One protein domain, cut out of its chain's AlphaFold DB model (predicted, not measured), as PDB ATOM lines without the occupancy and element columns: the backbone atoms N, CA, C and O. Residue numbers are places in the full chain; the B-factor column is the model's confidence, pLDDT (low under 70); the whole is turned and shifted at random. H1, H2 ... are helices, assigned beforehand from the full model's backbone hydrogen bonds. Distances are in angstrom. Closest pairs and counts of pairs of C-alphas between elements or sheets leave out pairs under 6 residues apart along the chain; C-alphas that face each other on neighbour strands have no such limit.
ATOM      1  N   HIS A   4     286.466 272.849 172.795       94.25
ATOM      2  CA  HIS A   4     287.255 272.430 171.635       94.25
ATOM      3  C   HIS A   4     288.227 271.288 171.951       94.25
ATOM      4  O   HIS A   4     288.284 270.307 171.213       94.25
ATOM      5  N   ALA A   5     288.926 271.329 173.091       93.00
ATOM      6  CA  ALA A   5     289.788 270.218 173.517       93.00
ATOM      7  C   ALA A   5     288.987 268.934 173.765       93.00
ATOM      8  O   ALA A   5     289.402 267.839 173.384       93.00
ATOM      9  N   TYR A   6     287.819 269.067 174.400       93.94
ATOM     10  CA  TYR A   6     286.918 267.939 174.601       93.94
ATOM     11  C   TYR A   6     286.420 267.384 173.260       93.94
ATOM     12  O   TYR A   6     286.462 266.172 173.046       93.94
ATOM     13  N   LEU A   7     285.999 268.259 172.346       95.50
ATOM     14  CA  LEU A   7     285.500 267.869 171.033       95.50
ATOM     15  C   LEU A   7     286.584 267.188 170.188       95.50
ATOM     16  O   LEU A   7     286.308 266.146 169.599       95.50
ATOM     17  N   ALA A   8     287.825 267.686 170.209       96.44
ATOM     18  CA  ALA A   8     288.964 267.046 169.553       96.44
ATOM     19  C   ALA A   8     289.149 265.591 170.020       96.44
ATOM     20  O   ALA A   8     289.263 264.685 169.192       96.44
ATOM     21  N   LYS A   9     289.077 265.341 171.337       95.31
ATOM     22  CA  LYS A   9     289.137 263.983 171.908       95.31
ATOM     23  C   LYS A   9     287.971 263.104 171.446       95.31
ATOM     24  O   LYS A   9     288.175 261.928 171.157       95.31
ATOM     25  N   GLN A  10     286.749 263.640 171.375       96.31
ATOM     26  CA  GLN A  10     285.596 262.863 170.900       96.31
ATOM     27  C   GLN A  10     285.699 262.528 169.410       96.31
ATOM     28  O   GLN A  10     285.402 261.405 169.016       96.31
ATOM     29  N   LEU A  11     286.162 263.468 168.585       97.50
ATOM     30  CA  LEU A  11     286.378 263.247 167.154       97.50
ATOM     31  C   LEU A  11     287.430 262.164 166.904       97.50
ATOM     32  O   LEU A  11     287.219 261.295 166.058       97.50
ATOM     33  N   LEU A  12     288.513 262.156 167.686       96.62
ATOM     34  CA  LEU A  12     289.510 261.090 167.627       96.62
ATOM     35  C   LEU A  12     288.880 259.719 167.931       96.62
ATOM     36  O   LEU A  12     288.998 258.805 167.117       96.62
ATOM     37  N   LYS A  13     288.085 259.604 169.004       96.38
ATOM     38  CA  LYS A  13     287.348 258.366 169.330       96.38
ATOM     39  C   LYS A  13     286.363 257.937 168.243       96.38
ATOM     40  O   LYS A  13     286.184 256.745 168.005       96.38
ATOM     41  N   ILE A  14     285.695 258.882 167.580       96.56
ATOM     42  CA  ILE A  14     284.811 258.567 166.447       96.56
ATOM     43  C   ILE A  14     285.626 257.940 165.311       96.56
ATOM     44  O   ILE A  14     285.201 256.934 164.742       96.56
ATOM     45  N   SER A  15     286.806 258.492 165.010       96.19
ATOM     46  CA  SER A  15     287.690 257.976 163.959       96.19
ATOM     47  C   SER A  15     288.218 256.562 164.244       96.19
ATOM     48  O   SER A  15     288.472 255.798 163.314       96.19
ATOM     49  N   GLU A  16     288.338 256.184 165.517       93.94
ATOM     50  CA  GLU A  16     288.779 254.850 165.943       93.94
ATOM     51  C   GLU A  16     287.672 253.799 165.836       93.94
ATOM     52  O   GLU A  16     287.939 252.658 165.467       93.94
ATOM     53  N   ASN A  17     286.433 254.183 166.151       94.25
ATOM     54  CA  ASN A  17     285.316 253.246 166.286       94.25
ATOM     55  C   ASN A  17     284.508 253.048 164.999       94.25
ATOM     56  O   ASN A  17     283.733 252.096 164.894       94.25
ATOM     57  N   THR A  18     284.632 253.954 164.030       94.06
ATOM     58  CA  THR A  18     283.933 253.829 162.747       94.06
ATOM     59  C   THR A  18     284.696 252.929 161.776       94.06
ATOM     60  O   THR A  18     285.924 252.924 161.750       94.06
ATOM     61  N   ASN A  19     283.972 252.202 160.923       91.62
ATOM     62  CA  ASN A  19     284.555 251.441 159.810       91.62
ATOM     63  C   ASN A  19     284.533 252.214 158.480       91.62
ATOM     64  O   ASN A  19     285.153 251.779 157.515       91.62
ATOM     65  N   ASP A  20     283.848 253.358 158.424       93.75
ATOM     66  CA  ASP A  20     283.731 254.177 157.217       93.75
ATOM     67  C   ASP A  20     284.926 255.134 157.093       93.75
ATOM     68  O   ASP A  20     285.087 256.048 157.906       93.75
ATOM     69  N   ASN A  21     285.757 254.944 156.063       92.44
ATOM     70  CA  ASN A  21     286.942 255.769 155.811       92.44
ATOM     71  C   ASN A  21     286.614 257.252 155.588       92.44
ATOM     72  O   ASN A  21     287.392 258.111 156.001       92.44
ATOM     73  N   THR A  22     285.455 257.568 155.013       93.88
ATOM     74  CA  THR A  22     284.972 258.948 154.854       93.88
ATOM     75  C   THR A  22     284.784 259.592 156.220       93.88
ATOM     76  O   THR A  22     285.295 260.683 156.479       93.88
ATOM     77  N   VAL A  23     284.106 258.880 157.126       95.19
ATOM     78  CA  VAL A  23     283.866 259.349 158.495       95.19
ATOM     79  C   VAL A  23     285.183 259.455 159.260       95.19
ATOM     80  O   VAL A  23     285.388 260.449 159.954       95.19
ATOM     81  N   LYS A  24     286.111 258.498 159.097       95.62
ATOM     82  CA  LYS A  24     287.451 258.570 159.707       95.62
ATOM     83  C   LYS A  24     288.194 259.832 159.286       95.62
ATOM     84  O   LYS A  24     288.652 260.579 160.148       95.62
ATOM     85  N   MET A  25     288.298 260.082 157.980       96.12
ATOM     86  CA  MET A  25     289.038 261.236 157.463       96.12
ATOM     87  C   MET A  25     288.396 262.550 157.884       96.12
ATOM     88  O   MET A  25     289.094 263.459 158.329       96.12
ATOM     89  N   GLN A  26     287.067 262.641 157.808       96.25
ATOM     90  CA  GLN A  26     286.348 263.834 158.236       96.25
ATOM     91  C   GLN A  26     286.533 264.092 159.737       96.25
ATOM     92  O   GLN A  26     286.780 265.231 160.132       96.25
ATOM     93  N   ALA A  27     286.446 263.052 160.570       97.50
ATOM     94  CA  ALA A  27     286.649 263.168 162.009       97.50
ATOM     95  C   ALA A  27     288.078 263.615 162.347       97.50
ATOM     96  O   ALA A  27     288.248 264.519 163.159       97.50
ATOM     97  N   ILE A  28     289.095 263.060 161.680       97.50
ATOM     98  CA  ILE A  28     290.500 263.456 161.865       97.50
ATOM     99  C   ILE A  28     290.736 264.899 161.413       97.50
ATOM    100  O   ILE A  28     291.328 265.682 162.150       97.50
ATOM    101  N   MET A  29     290.233 265.284 160.238       97.69
ATOM    102  CA  MET A  29     290.357 266.656 159.741       97.69
ATOM    103  C   MET A  29     289.721 267.653 160.714       97.69
ATOM    104  O   MET A  29     290.338 268.653 161.073       97.69
ATOM    105  N   ARG A  30     288.509 267.353 161.199       97.69
ATOM    106  CA  ARG A  30     287.839 268.165 162.219       97.69
ATOM    107  C   ARG A  30     288.607 268.171 163.536       97.69
ATOM    108  O   ARG A  30     288.702 269.217 164.153       97.69
ATOM    109  N   CYS A  31     289.195 267.051 163.948       97.94
ATOM    110  CA  CYS A  31     290.027 266.987 165.148       97.94
ATOM    111  C   CYS A  31     291.187 267.992 165.058       97.94
ATOM    112  O   CYS A  31     291.380 268.776 165.981       97.94
ATOM    113  N   ILE A  32     291.885 268.054 163.919       98.00
ATOM    114  CA  ILE A  32     292.962 269.029 163.675       98.00
ATOM    115  C   ILE A  32     292.442 270.475 163.755       98.00
ATOM    116  O   ILE A  32     293.095 271.327 164.358       98.00
ATOM    117  N   GLU A  33     291.262 270.754 163.189       97.81
ATOM    118  CA  GLU A  33     290.611 272.070 163.295       97.81
ATOM    119  C   GLU A  33     290.334 272.457 164.755       97.81
ATOM    120  O   GLU A  33     290.695 273.553 165.180       97.81
ATOM    121  N   GLU A  34     289.752 271.550 165.542       97.31
ATOM    122  CA  GLU A  34     289.444 271.787 166.956       97.31
ATOM    123  C   GLU A  34     290.714 271.972 167.804       97.31
ATOM    124  O   GLU A  34     290.747 272.825 168.694       97.31
ATOM    125  N   ILE A  35     291.789 271.231 167.502       96.44
ATOM    126  CA  ILE A  35     293.104 271.423 168.130       96.44
ATOM    127  C   ILE A  35     293.621 272.837 167.852       96.44
ATOM    128  O   ILE A  35     294.086 273.501 168.777       96.44
ATOM    129  N   ALA A  36     293.537 273.314 166.607       96.81
ATOM    130  CA  ALA A  36     293.983 274.659 166.248       96.81
ATOM    131  C   ALA A  36     293.165 275.733 166.980       96.81
ATOM    132  O   ALA A  36     293.737 276.650 167.572       96.81
ATOM    133  N   THR A  37     291.839 275.594 166.999       96.19
ATOM    134  CA  THR A  37     290.941 276.521 167.699       96.19
ATOM    135  C   THR A  37     291.232 276.571 169.192       96.19
ATOM    136  O   THR A  37     291.361 277.661 169.747       96.19
ATOM    137  N   TYR A  38     291.450 275.415 169.824       94.75
ATOM    138  CA  TYR A  38     291.865 275.331 171.223       94.75
ATOM    139  C   TYR A  38     293.238 275.978 171.469       94.75
ATOM    140  O   TYR A  38     293.367 276.857 172.321       94.75
ATOM    141  N   LYS A  39     294.267 275.556 170.720       94.06
ATOM    142  CA  LYS A  39     295.675 275.949 170.914       94.06
ATOM    143  C   LYS A  39     295.887 277.452 170.744       94.06
ATOM    144  O   LYS A  39     296.719 278.031 171.436       94.06
ATOM    145  N   TYR A  40     295.132 278.070 169.839       94.69
ATOM    146  CA  TYR A  40     295.250 279.487 169.503       94.69
ATOM    147  C   TYR A  40     294.092 280.346 170.022       94.69
ATOM    148  O   TYR A  40     294.073 281.543 169.742       94.69
ATOM    149  N   ASN A  41     293.160 279.762 170.783       93.38
ATOM    150  CA  ASN A  41     291.982 280.434 171.337       93.38
ATOM    151  C   ASN A  41     291.234 281.266 170.277       93.38
ATOM    152  O   ASN A  41     291.008 282.467 170.451       93.38
ATOM    153  N   LEU A  42     290.937 280.637 169.135       94.19
ATOM    154  CA  LEU A  42     290.271 281.306 168.018       94.19
ATOM    155  C   LEU A  42     288.797 281.555 168.358       94.19
ATOM    156  O   LEU A  42     288.128 280.674 168.889       94.19
ATOM    157  N   ASP A  43     288.293 282.738 168.009       92.50
ATOM    158  CA  ASP A  43     286.871 283.066 168.119       92.50
ATOM    159  C   ASP A  43     286.082 282.370 167.001       92.50
ATOM    160  O   ASP A  43     286.114 282.788 165.839       92.50
ATOM    161  N   ASP A  44     285.392 281.288 167.357       88.69
ATOM    162  CA  ASP A  44     284.587 280.469 166.452       88.69
ATOM    163  C   ASP A  44     283.183 281.032 166.184       88.69
ATOM    164  O   ASP A  44     282.477 280.537 165.302       88.69
ATOM    165  N   SER A  45     282.812 282.117 166.872       92.19
ATOM    166  CA  SER A  45     281.590 282.883 166.617       92.19
ATOM    167  C   SER A  45     281.763 283.950 165.527       92.19
ATOM    168  O   SER A  45     280.780 284.470 164.992       92.19
ATOM    169  N   SER A  46     283.011 284.256 165.161       93.38
ATOM    170  CA  SER A  46     283.353 285.240 164.136       93.38
ATOM    171  C   SER A  46     282.943 284.792 162.729       93.38
ATOM    172  O   SER A  46     283.166 283.650 162.320       93.38
ATOM    173  N   GLN A  47     282.444 285.733 161.923       93.31
ATOM    174  CA  GLN A  47     282.157 285.509 160.501       93.31
ATOM    175  C   GLN A  47     283.411 285.088 159.709       93.31
ATOM    176  O   GLN A  47     283.311 284.337 158.738       93.31
ATOM    177  N   ASP A  48     284.596 285.518 160.149       95.50
ATOM    178  CA  ASP A  48     285.881 285.207 159.518       95.50
ATOM    179  C   ASP A  48     286.564 283.956 160.099       95.50
ATOM    180  O   ASP A  48     287.681 283.619 159.687       95.50
ATOM    181  N   TYR A  49     285.907 283.229 161.014       94.12
ATOM    182  CA  TYR A  49     286.487 282.087 161.730       94.12
ATOM    183  C   TYR A  49     287.173 281.089 160.798       94.12
ATOM    184  O   TYR A  49     288.328 280.725 161.007       94.12
ATOM    185  N   LYS A  50     286.509 280.681 159.708       95.56
ATOM    186  CA  LYS A  50     287.081 279.703 158.769       95.56
ATOM    187  C   LYS A  50     288.355 280.199 158.091       95.56
ATOM    188  O   LYS A  50     289.295 279.426 157.922       95.56
ATOM    189  N   LYS A  51     288.415 281.483 157.736       96.62
ATOM    190  CA  LYS A  51     289.610 282.085 157.137       96.62
ATOM    191  C   LYS A  51     290.748 282.158 158.154       96.62
ATOM    192  O   LYS A  51     291.880 281.815 157.814       96.62
ATOM    193  N   MET A  52     290.443 282.562 159.388       97.25
ATOM    194  CA  MET A  52     291.410 282.595 160.488       97.25
ATOM    195  C   MET A  52     291.948 281.202 160.804       97.25
ATOM    196  O   MET A  52     293.158 281.022 160.846       97.25
ATOM    197  N   LEU A  53     291.073 280.208 160.941       97.75
ATOM    198  CA  LEU A  53     291.425 278.817 161.210       97.75
ATOM    199  C   LEU A  53     292.403 278.263 160.169       97.75
ATOM    200  O   LEU A  53     293.462 277.755 160.526       97.75
ATOM    201  N   VAL A  54     292.090 278.409 158.877       97.25
ATOM    202  CA  VAL A  54     292.963 277.924 157.796       97.25
ATOM    203  C   VAL A  54     294.302 278.664 157.786       97.25
ATOM    204  O   VAL A  54     295.341 278.039 157.579       97.25
ATOM    205  N   ALA A  55     294.306 279.979 158.027       97.81
ATOM    206  CA  ALA A  55     295.543 280.752 158.122       97.81
ATOM    207  C   ALA A  55     296.402 280.314 159.321       97.81
ATOM    208  O   ALA A  55     297.614 280.166 159.183       97.81
ATOM    209  N   THR A  56     295.775 280.059 160.470       98.06
ATOM    210  CA  THR A  56     296.427 279.545 161.678       98.06
ATOM    211  C   THR A  56     297.044 278.176 161.423       98.06
ATOM    212  O   THR A  56     298.241 278.009 161.637       98.06
ATOM    213  N   ILE A  57     296.270 277.227 160.882       98.19
ATOM    214  CA  ILE A  57     296.761 275.885 160.544       98.19
ATOM    215  C   ILE A  57     297.930 275.979 159.567       98.19
ATOM    216  O   ILE A  57     298.950 275.353 159.807       98.19
ATOM    217  N   ARG A  58     297.830 276.801 158.511       97.75
ATOM    218  CA  ARG A  58     298.900 276.988 157.513       97.75
ATOM    219  C   ARG A  58     300.219 277.473 158.117       97.75
ATOM    220  O   ARG A  58     301.279 277.140 157.594       97.75
ATOM    221  N   ASN A  59     300.158 278.268 159.181       97.81
ATOM    222  CA  ASN A  59     301.336 278.825 159.841       97.81
ATOM    223  C   ASN A  59     301.870 277.936 160.982       97.81
ATOM    224  O   ASN A  59     302.963 278.195 161.491       97.81
ATOM    225  N   ASP A  60     301.135 276.897 161.386       97.88
ATOM    226  CA  ASP A  60     301.553 275.944 162.414       97.88
ATOM    227  C   ASP A  60     302.380 274.804 161.787       97.88
ATOM    228  O   ASP A  60     301.930 274.086 160.892       97.88
ATOM    229  N   LYS A  61     303.619 274.627 162.267       95.94
ATOM    230  CA  LYS A  61     304.582 273.645 161.730       95.94
ATOM    231  C   LYS A  61     304.201 272.186 161.991       95.94
ATOM    232  O   LYS A  61     304.717 271.302 161.315       95.94
ATOM    233  N   GLU A  62     303.361 271.937 162.985       95.81
ATOM    234  CA  GLU A  62     302.929 270.611 163.414       95.81
ATOM    235  C   GLU A  62     301.565 270.259 162.806       95.81
ATOM    236  O   GLU A  62     301.382 269.151 162.304       95.81
ATOM    237  N   LEU A  63     300.631 271.217 162.766       97.31
ATOM    238  CA  LEU A  63     299.277 270.993 162.253       97.31
ATOM    239  C   LEU A  63     299.188 271.069 160.726       97.31
ATOM    240  O   LEU A  63     298.436 270.292 160.136       97.31
ATOM    241  N   TYR A  64     299.951 271.951 160.063       98.06
ATOM    242  CA  TYR A  64     299.880 272.087 158.604       98.06
ATOM    243  C   TYR A  64     300.184 270.780 157.855       98.06
ATOM    244  O   TYR A  64     299.384 270.410 156.993       98.06
ATOM    245  N   PRO A  65     301.271 270.038 158.164       97.62
ATOM    246  CA  PRO A  65     301.563 268.790 157.462       97.62
ATOM    247  C   PRO A  65     300.445 267.756 157.616       97.62
ATOM    248  O   PRO A  65     300.102 267.090 156.647       97.62
ATOM    249  N   LEU A  66     299.843 267.652 158.804       97.44
ATOM    250  CA  LEU A  66     298.747 266.716 159.067       97.44
ATOM    251  C   LEU A  66     297.473 267.114 158.314       97.44
ATOM    252  O   LEU A  66     296.820 266.264 157.713       97.44
ATOM    253  N   TYR A  67     297.149 268.409 158.307       97.31
ATOM    254  CA  TYR A  67     295.987 268.938 157.596       97.31
ATOM    255  C   TYR A  67     296.133 268.804 156.073       97.31
ATOM    256  O   TYR A  67     295.186 268.440 155.385       97.31
ATOM    257  N   SER A  68     297.330 269.046 155.531       97.00
ATOM    258  CA  SER A  68     297.601 268.827 154.107       97.00
ATOM    259  C   SER A  68     297.497 267.346 153.749       97.00
ATOM    260  O   SER A  68     296.818 267.000 152.791       97.00
ATOM    261  N   GLN A  69     298.108 266.464 154.547       96.38
ATOM    262  CA  GLN A  69     298.078 265.025 154.285       96.38
ATOM    263  C   GLN A  69     296.652 264.463 154.321       96.38
ATOM    264  O   GLN A  69     296.307 263.659 153.461       96.38
ATOM    265  N   ILE A  70     295.798 264.897 155.259       96.81
ATOM    266  CA  ILE A  70     294.411 264.412 155.292       96.81
ATOM    267  C   ILE A  70     293.601 264.911 154.088       96.81
ATOM    268  O   ILE A  70     292.775 264.165 153.569       96.81
ATOM    269  N   LEU A  71     293.860 266.131 153.600       95.75
ATOM    270  CA  LEU A  71     293.241 266.640 152.373       95.75
ATOM    271  C   LEU A  71     293.673 265.826 151.152       95.75
ATOM    272  O   LEU A  71     292.812 265.403 150.382       95.75
ATOM    273  N   ASP A  72     294.971 265.558 151.007       95.19
ATOM    274  CA  ASP A  72     295.498 264.733 149.917       95.19
ATOM    275  C   ASP A  72     294.860 263.337 149.939       95.19
ATOM    276  O   ASP A  72     294.402 262.838 148.915       95.19
ATOM    277  N   MET A  73     294.728 262.735 151.123       95.12
ATOM    278  CA  MET A  73     294.053 261.447 151.285       95.12
ATOM    279  C   MET A  73     292.577 261.487 150.905       95.12
ATOM    280  O   MET A  73     292.096 260.556 150.264       95.12
ATOM    281  N   ILE A  74     291.853 262.550 151.261       94.88
ATOM    282  CA  ILE A  74     290.463 262.720 150.829       94.88
ATOM    283  C   ILE A  74     290.400 262.765 149.298       94.88
ATOM    284  O   ILE A  74     289.551 262.096 148.714       94.88
ATOM    285  N   PHE A  75     291.311 263.489 148.639       94.88
ATOM    286  CA  PHE A  75     291.377 263.508 147.178       94.88
ATOM    287  C   PHE A  75     291.665 262.122 146.591       94.88
ATOM    288  O   PHE A  75     290.924 261.686 145.714       94.88
ATOM    289  N   TYR A  76     292.672 261.405 147.093       94.31
ATOM    290  CA  TYR A  76     292.997 260.053 146.622       94.31
ATOM    291  C   TYR A  76     291.832 259.076 146.814       94.31
ATOM    292  O   TYR A  76     291.472 258.344 145.893       94.31
ATOM    293  N   TYR A  77     291.163 259.124 147.967       94.56
ATOM    294  CA  TYR A  77     289.990 258.295 148.229       94.56
ATOM    295  C   TYR A  77     288.839 258.584 147.258       94.56
ATOM    296  O   TYR A  77     288.207 257.658 146.754       94.56
ATOM    297  N   LEU A  78     288.585 259.861 146.947       93.50
ATOM    298  CA  LEU A  78     287.574 260.256 145.960       93.50
ATOM    299  C   LEU A  78     287.915 259.784 144.538       93.50
ATOM    300  O   LEU A  78     287.007 259.577 143.735       93.50
ATOM    301  N   LEU A  79     289.200 259.589 144.235       95.62
ATOM    302  CA  LEU A  79     289.676 259.002 142.979       95.62
ATOM    303  C   LEU A  79     289.655 257.461 142.982       95.62
ATOM    304  O   LEU A  79     289.982 256.847 141.969       95.62
ATOM    305  N   GLY A  80     289.226 256.835 144.082       93.06
ATOM    306  CA  GLY A  80     289.127 255.382 144.223       93.06
ATOM    307  C   GLY A  80     290.420 254.703 144.678       93.06
ATOM    308  O   GLY A  80     290.522 253.480 144.589       93.06
ATOM    309  N   GLU A  81     291.403 255.466 145.155       92.88
ATOM    310  CA  GLU A  81     292.650 254.914 145.678       92.88
ATOM    311  C   GLU A  81     292.500 254.418 147.123       92.88
ATOM    312  O   GLU A  81     291.687 254.907 147.914       92.88
ATOM    313  N   GLU A  82     293.323 253.431 147.484       88.50
ATOM    314  CA  GLU A  82     293.423 252.954 148.860       88.50
ATOM    315  C   GLU A  82     294.143 253.991 149.731       88.50
ATOM    316  O   GLU A  82     295.213 254.492 149.385       88.50
ATOM    317  N   VAL A  83     293.579 254.280 150.904       88.19
ATOM    318  CA  VAL A  83     294.094 255.296 151.826       88.19
ATOM    319  C   VAL A  83     294.506 254.692 153.166       88.19
ATOM    320  O   VAL A  83     293.760 253.935 153.784       88.19
ATOM    321  N   LYS A  84     295.696 255.065 153.653       87.50
ATOM    322  CA  LYS A  84     296.263 254.589 154.928       87.50
ATOM    323  C   LYS A  84     296.165 255.655 156.014       87.50
ATOM    324  O   LYS A  84     297.061 256.473 156.186       87.50
ATOM    325  N   ILE A  85     295.040 255.666 156.725       90.94
ATOM    326  CA  ILE A  85     294.688 256.718 157.703       90.94
ATOM    327  C   ILE A  85     295.463 256.599 159.017       90.94
ATOM    328  O   ILE A  85     295.651 257.596 159.718       90.94
ATOM    329  N   ASP A  86     295.930 255.398 159.355       89.88
ATOM    330  CA  ASP A  86     296.469 255.108 160.684       89.88
ATOM    331  C   ASP A  86     297.707 255.938 161.049       89.88
ATOM    332  O   ASP A  86     297.836 256.349 162.202       89.88
ATOM    333  N   ASP A  87     298.561 256.268 160.076       89.94
ATOM    334  CA  ASP A  87     299.763 257.074 160.314       89.94
ATOM    335  C   ASP A  87     299.425 258.517 160.718       89.94
ATOM    336  O   ASP A  87     300.038 259.069 161.636       89.94
ATOM    337  N   ILE A  88     298.431 259.134 160.065       93.75
ATOM    338  CA  ILE A  88     297.959 260.478 160.433       93.75
ATOM    339  C   ILE A  88     297.246 260.419 161.776       93.75
ATOM    340  O   ILE A  88     297.516 261.241 162.650       93.75
ATOM    341  N   LYS A  89     296.363 259.430 161.957       94.81
ATOM    342  CA  LYS A  89     295.596 259.246 163.192       94.81
ATOM    343  C   LYS A  89     296.517 259.183 164.407       94.81
ATOM    344  O   LYS A  89     296.290 259.912 165.364       94.81
ATOM    345  N   LYS A  90     297.587 258.385 164.336       94.88
ATOM    346  CA  LYS A  90     298.561 258.246 165.425       94.88
ATOM    347  C   LYS A  90     299.241 259.573 165.779       94.88
ATOM    348  O   LYS A  90     299.370 259.907 166.949       94.88
ATOM    349  N   LYS A  91     299.643 260.363 164.780       95.75
ATOM    350  CA  LYS A  91     300.243 261.686 165.027       95.75
ATOM    351  C   LYS A  91     299.243 262.664 165.640       95.75
ATOM    352  O   LYS A  91     299.591 263.423 166.536       95.75
ATOM    353  N   VAL A  92     297.994 262.643 165.175       95.94
ATOM    354  CA  VAL A  92     296.925 263.469 165.753       95.94
ATOM    355  C   VAL A  92     296.644 263.049 167.199       95.94
ATOM    356  O   VAL A  92     296.517 263.911 168.061       95.94
ATOM    357  N   GLU A  93     296.626 261.750 167.491       95.69
ATOM    358  CA  GLU A  93     296.499 261.207 168.846       95.69
ATOM    359  C   GLU A  93     297.621 261.698 169.775       95.69
ATOM    360  O   GLU A  93     297.346 262.159 170.884       95.69
ATOM    361  N   GLU A  94     298.876 261.676 169.318       95.25
ATOM    362  CA  GLU A  94     300.022 262.197 170.076       95.25
ATOM    363  C   GLU A  94     299.840 263.675 170.458       95.25
ATOM    364  O   GLU A  94     300.155 264.056 171.587       95.25
ATOM    365  N   ILE A  95     299.286 264.499 169.561       95.06
ATOM    366  CA  ILE A  95     299.007 265.921 169.821       95.06
ATOM    367  C   ILE A  95     297.835 266.081 170.792       95.06
ATOM    368  O   ILE A  95     297.923 266.842 171.757       95.06
ATOM    369  N   VAL A  96     296.737 265.351 170.573       93.69
ATOM    370  CA  VAL A  96     295.550 265.396 171.443       93.69
ATOM    371  C   VAL A  96     295.908 265.023 172.882       93.69
ATOM    372  O   VAL A  96     295.426 265.656 173.821       93.69
ATOM    373  N   ASN A  97     296.788 264.041 173.071       91.25
ATOM    374  CA  ASN A  97     297.230 263.597 174.392       91.25
ATOM    375  C   ASN A  97     298.111 264.625 175.125       91.25
ATOM    376  O   ASN A  97     298.209 264.579 176.351       91.25
ATOM    377  N   GLN A  98     298.717 265.578 174.413       90.50
ATOM    378  CA  GLN A  98     299.477 266.681 175.016       90.50
ATOM    379  C   GLN A  98     298.580 267.828 175.506       90.50
ATOM    380  O   GLN A  98     299.044 268.698 176.252       90.50
ATOM    381  N   ILE A  99     297.300 267.844 175.121       88.00
ATOM    382  CA  ILE A  99     296.345 268.860 175.561       88.00
ATOM    383  C   ILE A  99     296.058 268.669 177.053       88.00
ATOM    384  O   ILE A  99     295.347 267.747 177.463       88.00
TER     385      ILE A  99
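This is residues 4 to 99 of the 102 residues of an uncharacterized protein of Sulfurisphaera ohwakuensis (UniProt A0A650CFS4). The long helix H2 forms the core of a four-helix up-and-down bundle, each helix running against the one before it, with H1, H4 and H5 packed round H2. The short helix H3 crosses one end of the bundle, about perpendicular to H2. The printed part has 96 residues, 74 of them in five named helices, H1 to H5 in chain order, with no named strand, and its class is all helix. The whole is compact, with a radius of gyration of the C-alphas of 13.0 A, and spans 36 by 25 by 23 A.

H2, residues 21 to 40, is 28.6 A long. H1, residues 4 to 17, is 20.0 A long and begins at C-alpha 4 (287.255, 272.430, 171.635). H4 is residues 63 to 78, 22.8 A long, and H3 is residues 49 to 59. H5, residues 86 to 98, ends at C-alpha 98 (299.477, 266.681, 175.016).

H2 is the hub, touching four helices. With H1 it forms a hairpin at a shallow tilt of 18 degrees, closest at the C-alphas of Ser 15 and Lys 24, 4.3 A apart. H4 touches H2, opposite ways at 19 degrees, closest at the C-alphas of Met 29 and Ile 70, 6.4 A. Residues 33 to 40 of H2 touch H3, closest at the C-alphas of Ala 36 and Ile 57, 6.5 A. H4 and H5 form a hairpin; H1 and H4 are apart. Every O i to N i+4 pair is within hydrogen-bond range in H1, H2, H3 and H4, and 8 of 9 in H5.

The C-alphas farthest apart, of Ser 46 and Glu 82, are 37.1 A apart. The printed part has no cut and no long link, and no printed residue is under 70 in pLDDT.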